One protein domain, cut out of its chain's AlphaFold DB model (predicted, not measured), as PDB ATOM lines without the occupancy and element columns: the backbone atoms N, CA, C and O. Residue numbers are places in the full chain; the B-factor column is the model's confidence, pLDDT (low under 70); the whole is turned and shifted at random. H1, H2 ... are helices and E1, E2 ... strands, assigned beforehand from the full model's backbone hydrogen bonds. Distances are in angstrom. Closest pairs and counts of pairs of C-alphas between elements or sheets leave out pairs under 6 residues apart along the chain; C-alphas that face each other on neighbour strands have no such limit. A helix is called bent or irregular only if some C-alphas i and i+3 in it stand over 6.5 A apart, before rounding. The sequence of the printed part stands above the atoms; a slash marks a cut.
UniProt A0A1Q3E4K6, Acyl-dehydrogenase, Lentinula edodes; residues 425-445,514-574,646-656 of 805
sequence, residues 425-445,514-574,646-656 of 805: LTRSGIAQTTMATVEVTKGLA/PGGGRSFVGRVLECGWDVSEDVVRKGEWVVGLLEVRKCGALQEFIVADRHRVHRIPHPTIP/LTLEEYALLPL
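This is residues 425 to 445, 514 to 574 and 646 to 656 of the 805 residues of the protein "Acyl-dehydrogenase" of Lentinula edodes (UniProt A0A1Q3E4K6). With little regular structure, this domain is one sheet curled like part of a barrel and folded so that E4 and E1 face E3 and E5, with E2 as hinge; short helix H1 packs on E2 and E3. The 93 printed residues include E1 E2 E3 E4 E5 H1 along the chain; the mixed sheet's order is E4 E1 E2 E3 E5. The class is mixed, with 36 residues in named elements. It is compact, radius of gyration of the C-alphas 12.6 A, spanning 40 by 30 by 19 A.

The strands are E4, residues 557 to 561; E1, 437 to 441, from C-alpha (6.878, -29.139, 36.641); E2, 519 to 527, 19.0 A long; E3, 541 to 545; and E5, 565 to 567. H1, residues 648 to 656, 13.7 A long, ends at C-alpha (9.914, -34.045, 54.537).

In this folded sheet, bent back into two leaves, E2 bends by 78 degrees at residue 523. E1 is parallel to E2, N 438 to O 523 2.9 A, and to E4, N 439 to O 558 2.8 A, within hydrogen-bond range. E3 is antiparallel to E2, a hairpin, N 542 to O 522 2.8 A, and to E5, N 566 to O 543 2.8 A, also within range. H1 is on the sheet, height 7.4 A; its closest C-alphas to E2 are Ala 652 and Val 521, 5.4 A. In H1, 3 of 5 O i to N i+4 pairs are within range.

Residues 446 to 513 and 575 to 645 are not printed; C-alpha gaps are 21.1 A and 10.2 A. Links E2 to E3 and E3 to E4 are long. Residues 425 to 445 and 514 to 516 have pLDDT under 70.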
ATOM      1  N   LEU A 425      16.962 -22.848  54.024       48.28
ATOM      2  CA  LEU A 425      17.743 -24.056  53.737       48.28
ATOM      3  C   LEU A 425      18.384 -24.035  52.339       48.28
ATOM      4  O   LEU A 425      19.298 -24.816  52.082       48.28
ATOM      5  N   THR A 426      17.913 -23.155  51.448       51.16
ATOM      6  CA  THR A 426      18.468 -22.991  50.098       51.16
ATOM      7  C   THR A 426      19.739 -22.166  50.137       51.16
ATOM      8  O   THR A 426      20.757 -22.551  49.563       51.16
ATOM      9  N   ARG A 427      19.717 -21.084  50.921       53.00
ATOM     10  CA  ARG A 427      20.864 -20.201  51.119       53.00
ATOM     11  C   ARG A 427      21.992 -20.865  51.907       53.00
ATOM     12  O   ARG A 427      23.152 -20.542  51.675       53.00
ATOM     13  N   SER A 428      21.675 -21.806  52.801       45.09
ATOM     14  CA  SER A 428      22.683 -22.585  53.536       45.09
ATOM     15  C   SER A 428      23.315 -23.723  52.724       45.09
ATOM     16  O   SER A 428      24.225 -24.381  53.222       45.09
ATOM     17  N   GLY A 429      22.828 -24.001  51.507       43.47
ATOM     18  CA  GLY A 429      23.292 -25.119  50.680       43.47
ATOM     19  C   GLY A 429      22.885 -26.510  51.192       43.47
ATOM     20  O   GLY A 429      23.266 -27.511  50.591       43.47
ATOM     21  N   ILE A 430      22.103 -26.594  52.278       42.00
ATOM     22  CA  ILE A 430      21.667 -27.861  52.894       42.00
ATOM     23  C   ILE A 430      20.503 -28.486  52.114       42.00
ATOM     24  O   ILE A 430      20.380 -29.711  52.046       42.00
ATOM     25  N   ALA A 431      19.644 -27.663  51.511       41.78
ATOM     26  CA  ALA A 431      18.555 -28.118  50.663       41.78
ATOM     27  C   ALA A 431      18.612 -27.420  49.307       41.78
ATOM     28  O   ALA A 431      18.642 -26.200  49.218       41.78
ATOM     29  N   GLN A 432      18.550 -28.198  48.232       45.62
ATOM     30  CA  GLN A 432      18.351 -27.656  46.896       45.62
ATOM     31  C   GLN A 432      16.864 -27.767  46.547       45.62
ATOM     32  O   GLN A 432      16.353 -28.866  46.323       45.62
ATOM     33  N   THR A 433      16.147 -26.646  46.494       45.81
ATOM     34  CA  THR A 433      14.816 -26.595  45.874       45.81
ATOM     35  C   THR A 433      14.991 -26.297  44.399       45.81
ATOM     36  O   THR A 433      15.491 -25.248  44.010       45.81
ATOM     37  N   THR A 434      14.572 -27.234  43.556       48.44
ATOM     38  CA  THR A 434      14.416 -26.968  42.125       48.44
ATOM     39  C   THR A 434      12.927 -26.888  41.839       48.44
ATOM     40  O   THR A 434      12.152 -27.685  42.373       48.44
ATOM     41  N   MET A 435      12.506 -25.907  41.040       42.44
ATOM     42  CA  MET A 435      11.127 -25.870  40.568       42.44
ATOM     43  C   MET A 435      10.951 -26.977  39.536       42.44
ATOM     44  O   MET A 435      11.482 -26.894  38.431       42.44
ATOM     45  N   ALA A 436      10.205 -28.008  39.912       46.09
ATOM     46  CA  ALA A 436       9.819 -29.074  39.011       46.09
ATOM     47  C   ALA A 436       8.389 -28.827  38.532       46.09
ATOM     48  O   ALA A 436       7.465 -28.591  39.309       46.09
ATOM     49  N   THR A 437       8.182 -28.904  37.236       49.41
ATOM     50  CA  THR A 437       6.878 -29.139  36.641       49.41
ATOM     51  C   THR A 437       6.552 -30.631  36.726       49.41
ATOM     52  O   THR A 437       7.432 -31.488  36.649       49.41
ATOM     53  N   VAL A 438       5.288 -30.963  36.983       59.41
ATOM     54  CA  VAL A 438       4.900 -32.328  37.366       59.41
ATOM     55  C   VAL A 438       3.960 -32.906  36.321       59.41
ATOM     56  O   VAL A 438       2.885 -32.365  36.064       59.41
ATOM     57  N   GLU A 439       4.336 -34.038  35.748       57.78
ATOM     58  CA  GLU A 439       3.448 -34.921  35.007       57.78
ATOM     59  C   GLU A 439       2.956 -36.021  35.956       57.78
ATOM     60  O   GLU A 439       3.739 -36.682  36.638       57.78
ATOM     61  N   VAL A 440       1.642 -36.219  36.056       66.19
ATOM     62  CA  VAL A 440       1.069 -37.202  36.987       66.19
ATOM     63  C   VAL A 440       0.557 -38.399  36.202       66.19
ATOM     64  O   VAL A 440      -0.479 -38.310  35.547       66.19
ATOM     65  N   THR A 441       1.237 -39.542  36.295       46.84
ATOM     66  CA  THR A 441       0.830 -40.787  35.618       46.84
ATOM     67  C   THR A 441       0.434 -41.859  36.633       46.84
ATOM     68  O   THR A 441       0.852 -41.856  37.789       46.84
ATOM     69  N   LYS A 442      -0.429 -42.797  36.235       45.22
ATOM     70  CA  LYS A 442      -0.813 -43.944  37.070       45.22
ATOM     71  C   LYS A 442       0.082 -45.134  36.723       45.22
ATOM     72  O   LYS A 442       0.165 -45.504  35.557       45.22
ATOM     73  N   GLY A 443       0.658 -45.793  37.730       40.94
ATOM     74  CA  GLY A 443       1.142 -47.173  37.577       40.94
ATOM     75  C   GLY A 443       2.648 -47.392  37.401       40.94
ATOM     76  O   GLY A 443       3.046 -48.533  37.182       40.94
ATOM     77  N   LEU A 444       3.509 -46.384  37.578       48.72
ATOM     78  CA  LEU A 444       4.974 -46.587  37.562       48.72
ATOM     79  C   LEU A 444       5.514 -47.366  38.781       48.72
ATOM     80  O   LEU A 444       6.632 -47.883  38.732       48.72
ATOM     81  N   ALA A 445       4.736 -47.472  39.865       45.97
ATOM     82  CA  ALA A 445       5.101 -48.225  41.070       45.97
ATOM     83  C   ALA A 445       4.465 -49.632  41.152       45.97
ATOM     84  O   ALA A 445       4.880 -50.441  41.974       45.97
ATOM     85  N   PRO A 514      22.139 -36.443  41.776       55.44
ATOM     86  CA  PRO A 514      22.503 -36.498  43.184       55.44
ATOM     87  C   PRO A 514      21.228 -36.476  44.021       55.44
ATOM     88  O   PRO A 514      20.371 -35.612  43.830       55.44
ATOM     89  N   GLY A 515      21.073 -37.479  44.891       54.94
ATOM     90  CA  GLY A 515      19.817 -37.816  45.567       54.94
ATOM     91  C   GLY A 515      19.306 -36.805  46.598       54.94
ATOM     92  O   GLY A 515      18.601 -37.187  47.531       54.94
ATOM     93  N   GLY A 516      19.655 -35.529  46.438       60.47
ATOM     94  CA  GLY A 516      19.365 -34.436  47.358       60.47
ATOM     95  C   GLY A 516      17.891 -34.043  47.438       60.47
ATOM     96  O   GLY A 516      17.480 -33.449  48.427       60.47
ATOM     97  N   GLY A 517      17.056 -34.414  46.463       74.75
ATOM     98  CA  GLY A 517      15.635 -34.057  46.464       74.75
ATOM     99  C   GLY A 517      14.707 -35.270  46.479       74.75
ATOM    100  O   GLY A 517      14.642 -36.017  45.502       74.75
ATOM    101  N   ARG A 518      13.927 -35.445  47.557       89.94
ATOM    102  CA  ARG A 518      12.785 -36.388  47.588       89.94
ATOM    103  C   ARG A 518      11.434 -35.691  47.555       89.94
ATOM    104  O   ARG A 518      10.493 -36.261  47.025       89.94
ATOM    105  N   SER A 519      11.322 -34.499  48.127       94.19
ATOM    106  CA  SER A 519      10.083 -33.725  48.078       94.19
ATOM    107  C   SER A 519      10.088 -32.775  46.901       94.19
ATOM    108  O   SER A 519      11.145 -32.296  46.496       94.19
ATOM    109  N   PHE A 520       8.906 -32.526  46.357       94.88
ATOM    110  CA  PHE A 520       8.706 -31.598  45.259       94.88
ATOM    111  C   PHE A 520       7.448 -30.771  45.488       94.88
ATOM    112  O   PHE A 520       6.473 -31.241  46.078       94.88
ATOM    113  N   VAL A 521       7.472 -29.557  44.949       96.25
ATOM    114  CA  VAL A 521       6.306 -28.698  44.755       96.25
ATOM    115  C   VAL A 521       6.328 -28.243  43.311       96.25
ATOM    116  O   VAL A 521       7.375 -27.843  42.807       96.25
ATOM    117  N   GLY A 522       5.181 -28.304  42.646       96.50
ATOM    118  CA  GLY A 522       5.116 -27.977  41.234       96.50
ATOM    119  C   GLY A 522       3.710 -27.766  40.719       96.50
ATOM    120  O   GLY A 522       2.725 -28.041  41.408       96.50
ATOM    121  N   ARG A 523       3.621 -27.275  39.482       97.38
ATOM    122  CA  ARG A 523       2.363 -27.230  38.736       97.38
ATOM    123  C   ARG A 523       2.207 -28.488  37.905       97.38
ATOM    124  O   ARG A 523       3.162 -28.942  37.273       97.38
ATOM    125  N   VAL A 524       0.990 -29.010  37.870       97.75
ATOM    126  CA  VAL A 524       0.654 -30.168  37.049       97.75
ATOM    127  C   VAL A 524       0.555 -29.750  35.588       97.75
ATOM    128  O   VAL A 524      -0.287 -28.930  35.233       97.75
ATOM    129  N   LEU A 525       1.398 -30.312  34.727       97.38
ATOM    130  CA  LEU A 525       1.369 -30.034  33.288       97.38
ATOM    131  C   LEU A 525       0.417 -30.952  32.542       97.38
ATOM    132  O   LEU A 525      -0.293 -30.517  31.633       97.38
ATOM    133  N   GLU A 526       0.405 -32.216  32.934       96.56
ATOM    134  CA  GLU A 526      -0.396 -33.248  32.305       96.56
ATOM    135  C   GLU A 526      -0.773 -34.314  33.333       96.56
ATOM    136  O   GLU A 526      -0.059 -34.572  34.308       96.56
ATOM    137  N   CYS A 527      -1.957 -34.884  33.138       97.12
ATOM    138  CA  CYS A 527      -2.478 -35.973  33.941       97.12
ATOM    139  C   CYS A 527      -2.724 -37.151  33.008       97.12
ATOM    140  O   CYS A 527      -3.387 -36.996  31.983       97.12
ATOM    141  N   GLY A 528      -2.241 -38.332  33.383       94.12
ATOM    142  CA  GLY A 528      -2.586 -39.556  32.679       94.12
ATOM    143  C   GLY A 528      -4.104 -39.742  32.654       94.12
ATOM    144  O   GLY A 528      -4.789 -39.419  33.623       94.12
ATOM    145  N   TRP A 529      -4.618 -40.319  31.568       95.06
ATOM    146  CA  TRP A 529      -6.054 -40.546  31.305       95.06
ATOM    147  C   TRP A 529      -6.834 -41.208  32.459       95.06
ATOM    148  O   TRP A 529      -8.048 -41.090  32.577       95.06
ATOM    149  N   ASP A 530      -6.110 -41.929  33.304       93.94
ATOM    150  CA  ASP A 530      -6.583 -42.761  34.401       93.94
ATOM    151  C   ASP A 530      -6.605 -42.006  35.760       93.94
ATOM    152  O   ASP A 530      -6.944 -42.558  36.819       93.94
ATOM    153  N   VAL A 531      -6.180 -40.739  35.759       96.75
ATOM    154  CA  VAL A 531      -6.193 -39.820  36.900       96.75
ATOM    155  C   VAL A 531      -7.425 -38.931  36.775       96.75
ATOM    156  O   VAL A 531      -7.555 -38.145  35.846       96.75
ATOM    157  N   SER A 532      -8.356 -39.072  37.717       96.38
ATOM    158  CA  SER A 532      -9.560 -38.242  37.741       96.38
ATOM    159  C   SER A 532      -9.209 -36.780  38.028       96.38
ATOM    160  O   SER A 532      -8.415 -36.505  38.929       96.38
ATOM    161  N   GLU A 533      -9.889 -35.859  37.344       95.56
ATOM    162  CA  GLU A 533      -9.820 -34.410  37.585       95.56
ATOM    163  C   GLU A 533     -10.179 -33.999  39.025       95.56
ATOM    164  O   GLU A 533      -9.905 -32.876  39.443       95.56
ATOM    165  N   ASP A 534     -10.816 -34.876  39.804       95.38
ATOM    166  CA  ASP A 534     -11.079 -34.619  41.222       95.38
ATOM    167  C   ASP A 534      -9.825 -34.824  42.085       95.38
ATOM    168  O   ASP A 534      -9.667 -34.175  43.125       95.38
ATOM    169  N   VAL A 535      -8.925 -35.716  41.651       94.81
ATOM    170  CA  VAL A 535      -7.649 -35.995  42.320       94.81
ATOM    171  C   VAL A 535      -6.658 -34.884  42.027       94.81
ATOM    172  O   VAL A 535      -6.032 -34.380  42.957       94.81
ATOM    173  N   VAL A 536      -6.514 -34.515  40.753       97.12
ATOM    174  CA  VAL A 536      -5.603 -33.462  40.310       97.12
ATOM    175  C   VAL A 536      -6.012 -32.959  38.926       97.12
ATOM    176  O   VAL A 536      -6.480 -33.749  38.106       97.12
ATOM    177  N   ARG A 537      -5.837 -31.662  38.656       96.94
ATOM    178  CA  ARG A 537      -6.087 -31.073  37.329       96.94
ATOM    179  C   ARG A 537      -4.837 -30.424  36.764       96.94
ATOM    180  O   ARG A 537      -4.000 -29.905  37.500       96.94
ATOM    181  N   LYS A 538      -4.762 -30.381  35.435       97.25
ATOM    182  CA  LYS A 538      -3.769 -29.582  34.715       97.25
ATOM    183  C   LYS A 538      -3.823 -28.120  35.181       97.25
ATOM    184  O   LYS A 538      -4.893 -27.526  35.261       97.25
ATOM    185  N   GLY A 539      -2.657 -27.559  35.482       96.81
ATOM    186  CA  GLY A 539      -2.460 -26.208  36.003       96.81
ATOM    187  C   GLY A 539      -2.514 -26.088  37.528       96.81
ATOM    188  O   GLY A 539      -2.147 -25.034  38.048       96.81
ATOM    189  N   GLU A 540      -2.933 -27.126  38.259       97.56
ATOM    190  CA  GLU A 540      -3.001 -27.071  39.721       97.56
ATOM    191  C   GLU A 540      -1.633 -27.213  40.374       97.56
ATOM    192  O   GLU A 540      -0.745 -27.900  39.867       97.56
ATOM    193  N   TRP A 541      -1.485 -26.574  41.532       97.56
ATOM    194  CA  TRP A 541      -0.312 -26.736  42.370       97.56
ATOM    195  C   TRP A 541      -0.424 -27.998  43.206       97.56
ATOM    196  O   TRP A 541      -1.461 -28.286  43.814       97.56
ATOM    197  N   VAL A 542       0.672 -28.738  43.247       97.56
ATOM    198  CA  VAL A 542       0.770 -29.978  43.990       97.56
ATOM    199  C   VAL A 542       2.073 -30.071  44.753       97.56
ATOM    200  O   VAL A 542       3.084 -29.484  44.374       97.56
ATOM    201  N   VAL A 543       2.033 -30.864  45.813       97.38
ATOM    202  CA  VAL A 543       3.186 -31.272  46.602       97.38
ATOM    203  C   VAL A 543       3.232 -32.793  46.682       97.38
ATOM    204  O   VAL A 543       2.189 -33.456  46.701       97.38
ATOM    205  N   GLY A 544       4.429 -33.363  46.750       95.94
ATOM    206  CA  GLY A 544       4.596 -34.800  46.888       95.94
ATOM    207  C   GLY A 544       5.987 -35.212  47.340       95.94
ATOM    208  O   GLY A 544       6.841 -34.391  47.655       95.94
ATOM    209  N   LEU A 545       6.190 -36.524  47.388       94.31
ATOM    210  CA  LEU A 545       7.407 -37.185  47.834       94.31
ATOM    211  C   LEU A 545       7.701 -38.376  46.908       94.31
ATOM    212  O   LEU A 545       6.911 -39.318  46.768       94.31
ATOM    213  N   LEU A 546       8.840 -38.307  46.232       92.31
ATOM    214  CA  LEU A 546       9.356 -39.332  45.338       92.31
ATOM    215  C   LEU A 546      10.021 -40.463  46.123       92.31
ATOM    216  O   LEU A 546      10.385 -40.342  47.293       92.31
ATOM    217  N   GLU A 547      10.131 -41.620  45.481       88.44
ATOM    218  CA  GLU A 547      10.788 -42.780  46.067       88.44
ATOM    219  C   GLU A 547      12.297 -42.538  46.144       88.44
ATOM    220  O   GLU A 547      12.887 -41.965  45.233       88.44
ATOM    221  N   VAL A 548      12.936 -43.018  47.212       80.69
ATOM    222  CA  VAL A 548      14.382 -42.852  47.452       80.69
ATOM    223  C   VAL A 548      15.227 -43.307  46.265       80.69
ATOM    224  O   VAL A 548      16.235 -42.694  45.948       80.69
ATOM    225  N   ARG A 549      14.801 -44.390  45.613       81.94
ATOM    226  CA  ARG A 549      15.508 -45.002  44.483       81.94
ATOM    227  C   ARG A 549      15.285 -44.277  43.156       81.94
ATOM    228  O   ARG A 549      15.958 -44.587  42.185       81.94
ATOM    229  N   LYS A 550      14.315 -43.363  43.107       79.44
ATOM    230  CA  LYS A 550      13.877 -42.630  41.914       79.44
ATOM    231  C   LYS A 550      13.816 -41.133  42.227       79.44
ATOM    232  O   LYS A 550      12.832 -40.459  41.925       79.44
ATOM    233  N   CYS A 551      14.834 -40.624  42.918       72.31
ATOM    234  CA  CYS A 551      14.916 -39.226  43.317       72.31
ATOM    235  C   CYS A 551      15.256 -38.347  42.103       72.31
ATOM    236  O   CYS A 551      16.411 -38.056  41.820       72.31
ATOM    237  N   GLY A 552      14.220 -37.951  41.367       80.06
ATOM    238  CA  GLY A 552      14.300 -36.981  40.275       80.06
ATOM    239  C   GLY A 552      13.807 -35.590  40.669       80.06
ATOM    240  O   GLY A 552      13.580 -34.780  39.789       80.06
ATOM    241  N   ALA A 553      13.603 -35.283  41.959       82.19
ATOM    242  CA  ALA A 553      12.913 -34.047  42.362       82.19
ATOM    243  C   ALA A 553      13.660 -32.758  41.971       82.19
ATOM    244  O   ALA A 553      13.061 -31.689  41.962       82.19
ATOM    245  N   LEU A 554      14.952 -32.859  41.647       82.19
ATOM    246  CA  LEU A 554      15.761 -31.747  41.139       82.19
ATOM    247  C   LEU A 554      15.610 -31.532  39.622       82.19
ATOM    248  O   LEU A 554      16.259 -30.655  39.061       82.19
ATOM    249  N   GLN A 555      14.810 -32.345  38.932       86.19
ATOM    250  CA  GLN A 555      14.517 -32.153  37.516       86.19
ATOM    251  C   GLN A 555      13.452 -31.074  37.328       86.19
ATOM    252  O   GLN A 555      12.518 -30.962  38.115       86.19
ATOM    253  N   GLU A 556      13.549 -30.343  36.222       89.12
ATOM    254  CA  GLU A 556      12.512 -29.400  35.793       89.12
ATOM    255  C   GLU A 556      11.192 -30.091  35.457       89.12
ATOM    256  O   GLU A 556      10.153 -29.446  35.495       89.12
ATOM    257  N   PHE A 557      11.217 -31.380  35.121       92.31
ATOM    258  CA  PHE A 557      10.042 -32.184  34.799       92.31
ATOM    259  C   PHE A 557      10.145 -33.508  35.542       92.31
ATOM    260  O   PHE A 557      11.155 -34.201  35.422       92.31
ATOM    261  N   ILE A 558       9.108 -33.871  36.295       94.00
ATOM    262  CA  ILE A 558       9.048 -35.156  36.997       94.00
ATOM    263  C   ILE A 558       7.755 -35.891  36.688       94.00
ATOM    264  O   ILE A 558       6.696 -35.279  36.577       94.00
ATOM    265  N   VAL A 559       7.839 -37.218  36.633       94.12
ATOM    266  CA  VAL A 559       6.664 -38.083  36.550       94.12
ATOM    267  C   VAL A 559       6.365 -38.655  37.935       94.12
ATOM    268  O   VAL A 559       7.178 -39.394  38.495       94.12
ATOM    269  N   ALA A 560       5.205 -38.323  38.499       94.56
ATOM    270  CA  ALA A 560       4.796 -38.753  39.835       94.56
ATOM    271  C   ALA A 560       3.538 -39.632  39.801       94.56
ATOM    272  O   ALA A 560       2.616 -39.398  39.022       94.56
ATOM    273  N   ASP A 561       3.476 -40.630  40.690       95.06
ATOM    274  CA  ASP A 561       2.259 -41.423  40.878       95.06
ATOM    275  C   ASP A 561       1.175 -40.565  41.546       95.06
ATOM    276  O   ASP A 561       1.434 -39.914  42.561       95.06
ATOM    277  N   ARG A 562      -0.058 -40.611  41.028       95.00
ATOM    278  CA  ARG A 562      -1.228 -39.907  41.590       95.00
ATOM    279  C   ARG A 562      -1.423 -40.117  43.096       95.00
ATOM    280  O   ARG A 562      -1.977 -39.252  43.762       95.00
ATOM    281  N   HIS A 563      -1.003 -41.262  43.640       94.88
ATOM    282  CA  HIS A 563      -1.147 -41.576  45.067       94.88
ATOM    283  C   HIS A 563      -0.153 -40.826  45.964       94.88
ATOM    284  O   HIS A 563      -0.324 -40.794  47.180       94.88
ATOM    285  N   ARG A 564       0.860 -40.209  45.355       93.19
ATOM    286  CA  ARG A 564       1.965 -39.498  46.006       93.19
ATOM    287  C   ARG A 564       1.895 -37.987  45.791       93.19
ATOM    288  O   ARG A 564       2.851 -37.270  46.071       93.19
ATOM    289  N   VAL A 565       0.782 -37.512  45.245       95.56
ATOM    290  CA  VAL A 565       0.570 -36.122  44.856       95.56
ATOM    291  C   VAL A 565      -0.618 -35.586  45.643       95.56
ATOM    292  O   VAL A 565      -1.680 -36.206  45.699       95.56
ATOM    293  N   HIS A 566      -0.445 -34.415  46.244       96.62
ATOM    294  CA  HIS A 566      -1.483 -33.715  46.988       96.62
ATOM    295  C   HIS A 566      -1.658 -32.302  46.453       96.62
ATOM    296  O   HIS A 566      -0.693 -31.550  46.365       96.62
ATOM    297  N   ARG A 567      -2.902 -31.935  46.126       97.31
ATOM    298  CA  ARG A 567      -3.268 -30.568  45.734       97.31
ATOM    299  C   ARG A 567      -3.018 -29.612  46.894       97.31
ATOM    300  O   ARG A 567      -3.421 -29.897  48.024       97.31
ATOM    301  N   ILE A 568      -2.400 -28.479  46.595       96.94
ATOM    302  CA  ILE A 568      -2.161 -27.397  47.550       96.94
ATOM    303  C   ILE A 568      -2.766 -26.088  47.028       96.94
ATOM    304  O   ILE A 568      -2.975 -25.941  45.819       96.94
ATOM    305  N   PRO A 569      -3.077 -25.133  47.920       96.50
ATOM    306  CA  PRO A 569      -3.386 -23.767  47.518       96.50
ATOM    307  C   PRO A 569      -2.257 -23.156  46.681       96.50
ATOM    308  O   PRO A 569      -1.110 -23.598  46.745       96.50
ATOM    309  N   HIS A 570      -2.584 -22.118  45.908       96.00
ATOM    310  CA  HIS A 570      -1.574 -21.380  45.153       96.00
ATOM    311  C   HIS A 570      -0.534 -20.791  46.129       96.00
ATOM    312  O   HIS A 570      -0.933 -20.153  47.109       96.00
ATOM    313  N   PRO A 571       0.766 -21.059  45.924       95.62
ATOM    314  CA  PRO A 571       1.816 -20.613  46.822       95.62
ATOM    315  C   PRO A 571       2.065 -19.118  46.669       95.62
ATOM    316  O   PRO A 571       2.033 -18.576  45.561       95.62
ATOM    317  N   THR A 572       2.386 -18.455  47.778       94.56
ATOM    318  CA  THR A 572       2.871 -17.076  47.718       94.56
ATOM    319  C   THR A 572       4.244 -17.099  47.071       94.56
ATOM    320  O   THR A 572       5.215 -17.550  47.677       94.56
ATOM    321  N   ILE A 573       4.325 -16.640  45.828       91.12
ATOM    322  CA  ILE A 573       5.602 -16.432  45.158       91.12
ATOM    323  C   ILE A 573       6.086 -15.061  45.631       91.12
ATOM    324  O   ILE A 573       5.419 -14.069  45.311       91.12
ATOM    325  N   PRO A 574       7.166 -14.972  46.431       85.69
ATOM    326  CA  PRO A 574       7.716 -13.677  46.795       85.69
ATOM    327  C   PRO A 574       8.059 -12.950  45.495       85.69
ATOM    328  O   PRO A 574       8.788 -13.470  44.651       85.69
ATOM    329  N   LEU A 646       1.341 -20.014  52.381       95.00
ATOM    330  CA  LEU A 646       2.695 -20.550  52.499       95.00
ATOM    331  C   LEU A 646       3.505 -20.306  51.218       95.00
ATOM    332  O   LEU A 646       2.949 -20.271  50.111       95.00
ATOM    333  N   THR A 647       4.817 -20.142  51.372       95.94
ATOM    334  CA  THR A 647       5.748 -20.005  50.245       95.94
ATOM    335  C   THR A 647       6.032 -21.357  49.585       95.94
ATOM    336  O   THR A 647       5.670 -22.421  50.098       95.94
ATOM    337  N   LEU A 648       6.683 -21.336  48.419       94.50
ATOM    338  CA  LEU A 648       7.073 -22.557  47.705       94.50
ATOM    339  C   LEU A 648       8.008 -23.440  48.539       94.50
ATOM    340  O   LEU A 648       7.834 -24.658  48.583       94.50
ATOM    341  N   GLU A 649       8.965 -22.823  49.224       93.44
ATOM    342  CA  GLU A 649       9.953 -23.491  50.069       93.44
ATOM    343  C   GLU A 649       9.266 -24.147  51.270       93.44
ATOM    344  O   GLU A 649       9.521 -25.311  51.583       93.44
ATOM    345  N   GLU A 650       8.319 -23.442  51.894       94.25
ATOM    346  CA  GLU A 650       7.526 -23.972  53.001       94.25
ATOM    347  C   GLU A 650       6.706 -25.190  52.563       94.25
ATOM    348  O   GLU A 650       6.722 -26.221  53.244       94.25
ATOM    349  N   TYR A 651       6.049 -25.132  51.398       96.12
ATOM    350  CA  TYR A 651       5.347 -26.292  50.847       96.12
ATOM    351  C   TYR A 651       6.296 -27.453  50.537       96.12
ATOM    352  O   TYR A 651       5.947 -28.603  50.807       96.12
ATOM    353  N   ALA A 652       7.499 -27.183  50.022       94.25
ATOM    354  CA  ALA A 652       8.468 -28.223  49.680       94.25
ATOM    355  C   ALA A 652       8.992 -28.955  50.919       94.25
ATOM    356  O   ALA A 652       9.288 -30.150  50.857       94.25
ATOM    357  N   LEU A 653       9.038 -28.282  52.068       94.12
ATOM    358  CA  LEU A 653       9.463 -28.880  53.330       94.12
ATOM    359  C   LEU A 653       8.347 -29.636  54.057       94.12
ATOM    360  O   LEU A 653       8.642 -30.480  54.906       94.12
ATOM    361  N   LEU A 654       7.070 -29.403  53.734       95.38
ATOM    362  CA  LEU A 654       5.958 -30.062  54.425       95.38
ATOM    363  C   LEU A 654       6.009 -31.599  54.346       95.38
ATOM    364  O   LEU A 654       5.869 -32.228  55.399       95.38
ATOM    365  N   PRO A 655       6.248 -32.241  53.183       95.38
ATOM    366  CA  PRO A 655       6.348 -33.697  53.122       95.38
ATOM    367  C   PRO A 655       7.540 -34.278  53.885       95.38
ATOM    368  O   PRO A 655       7.424 -35.368  54.444       95.38
ATOM    369  N   LEU A 656       8.671 -33.565  53.916       93.38
ATOM    370  CA  LEU A 656       9.914 -34.045  54.537       93.38
ATOM    371  C   LEU A 656       9.963 -33.807  56.036       93.38
ATOM    372  O   LEU A 656      10.438 -34.663  56.772       93.38
TER     373      LEU A 656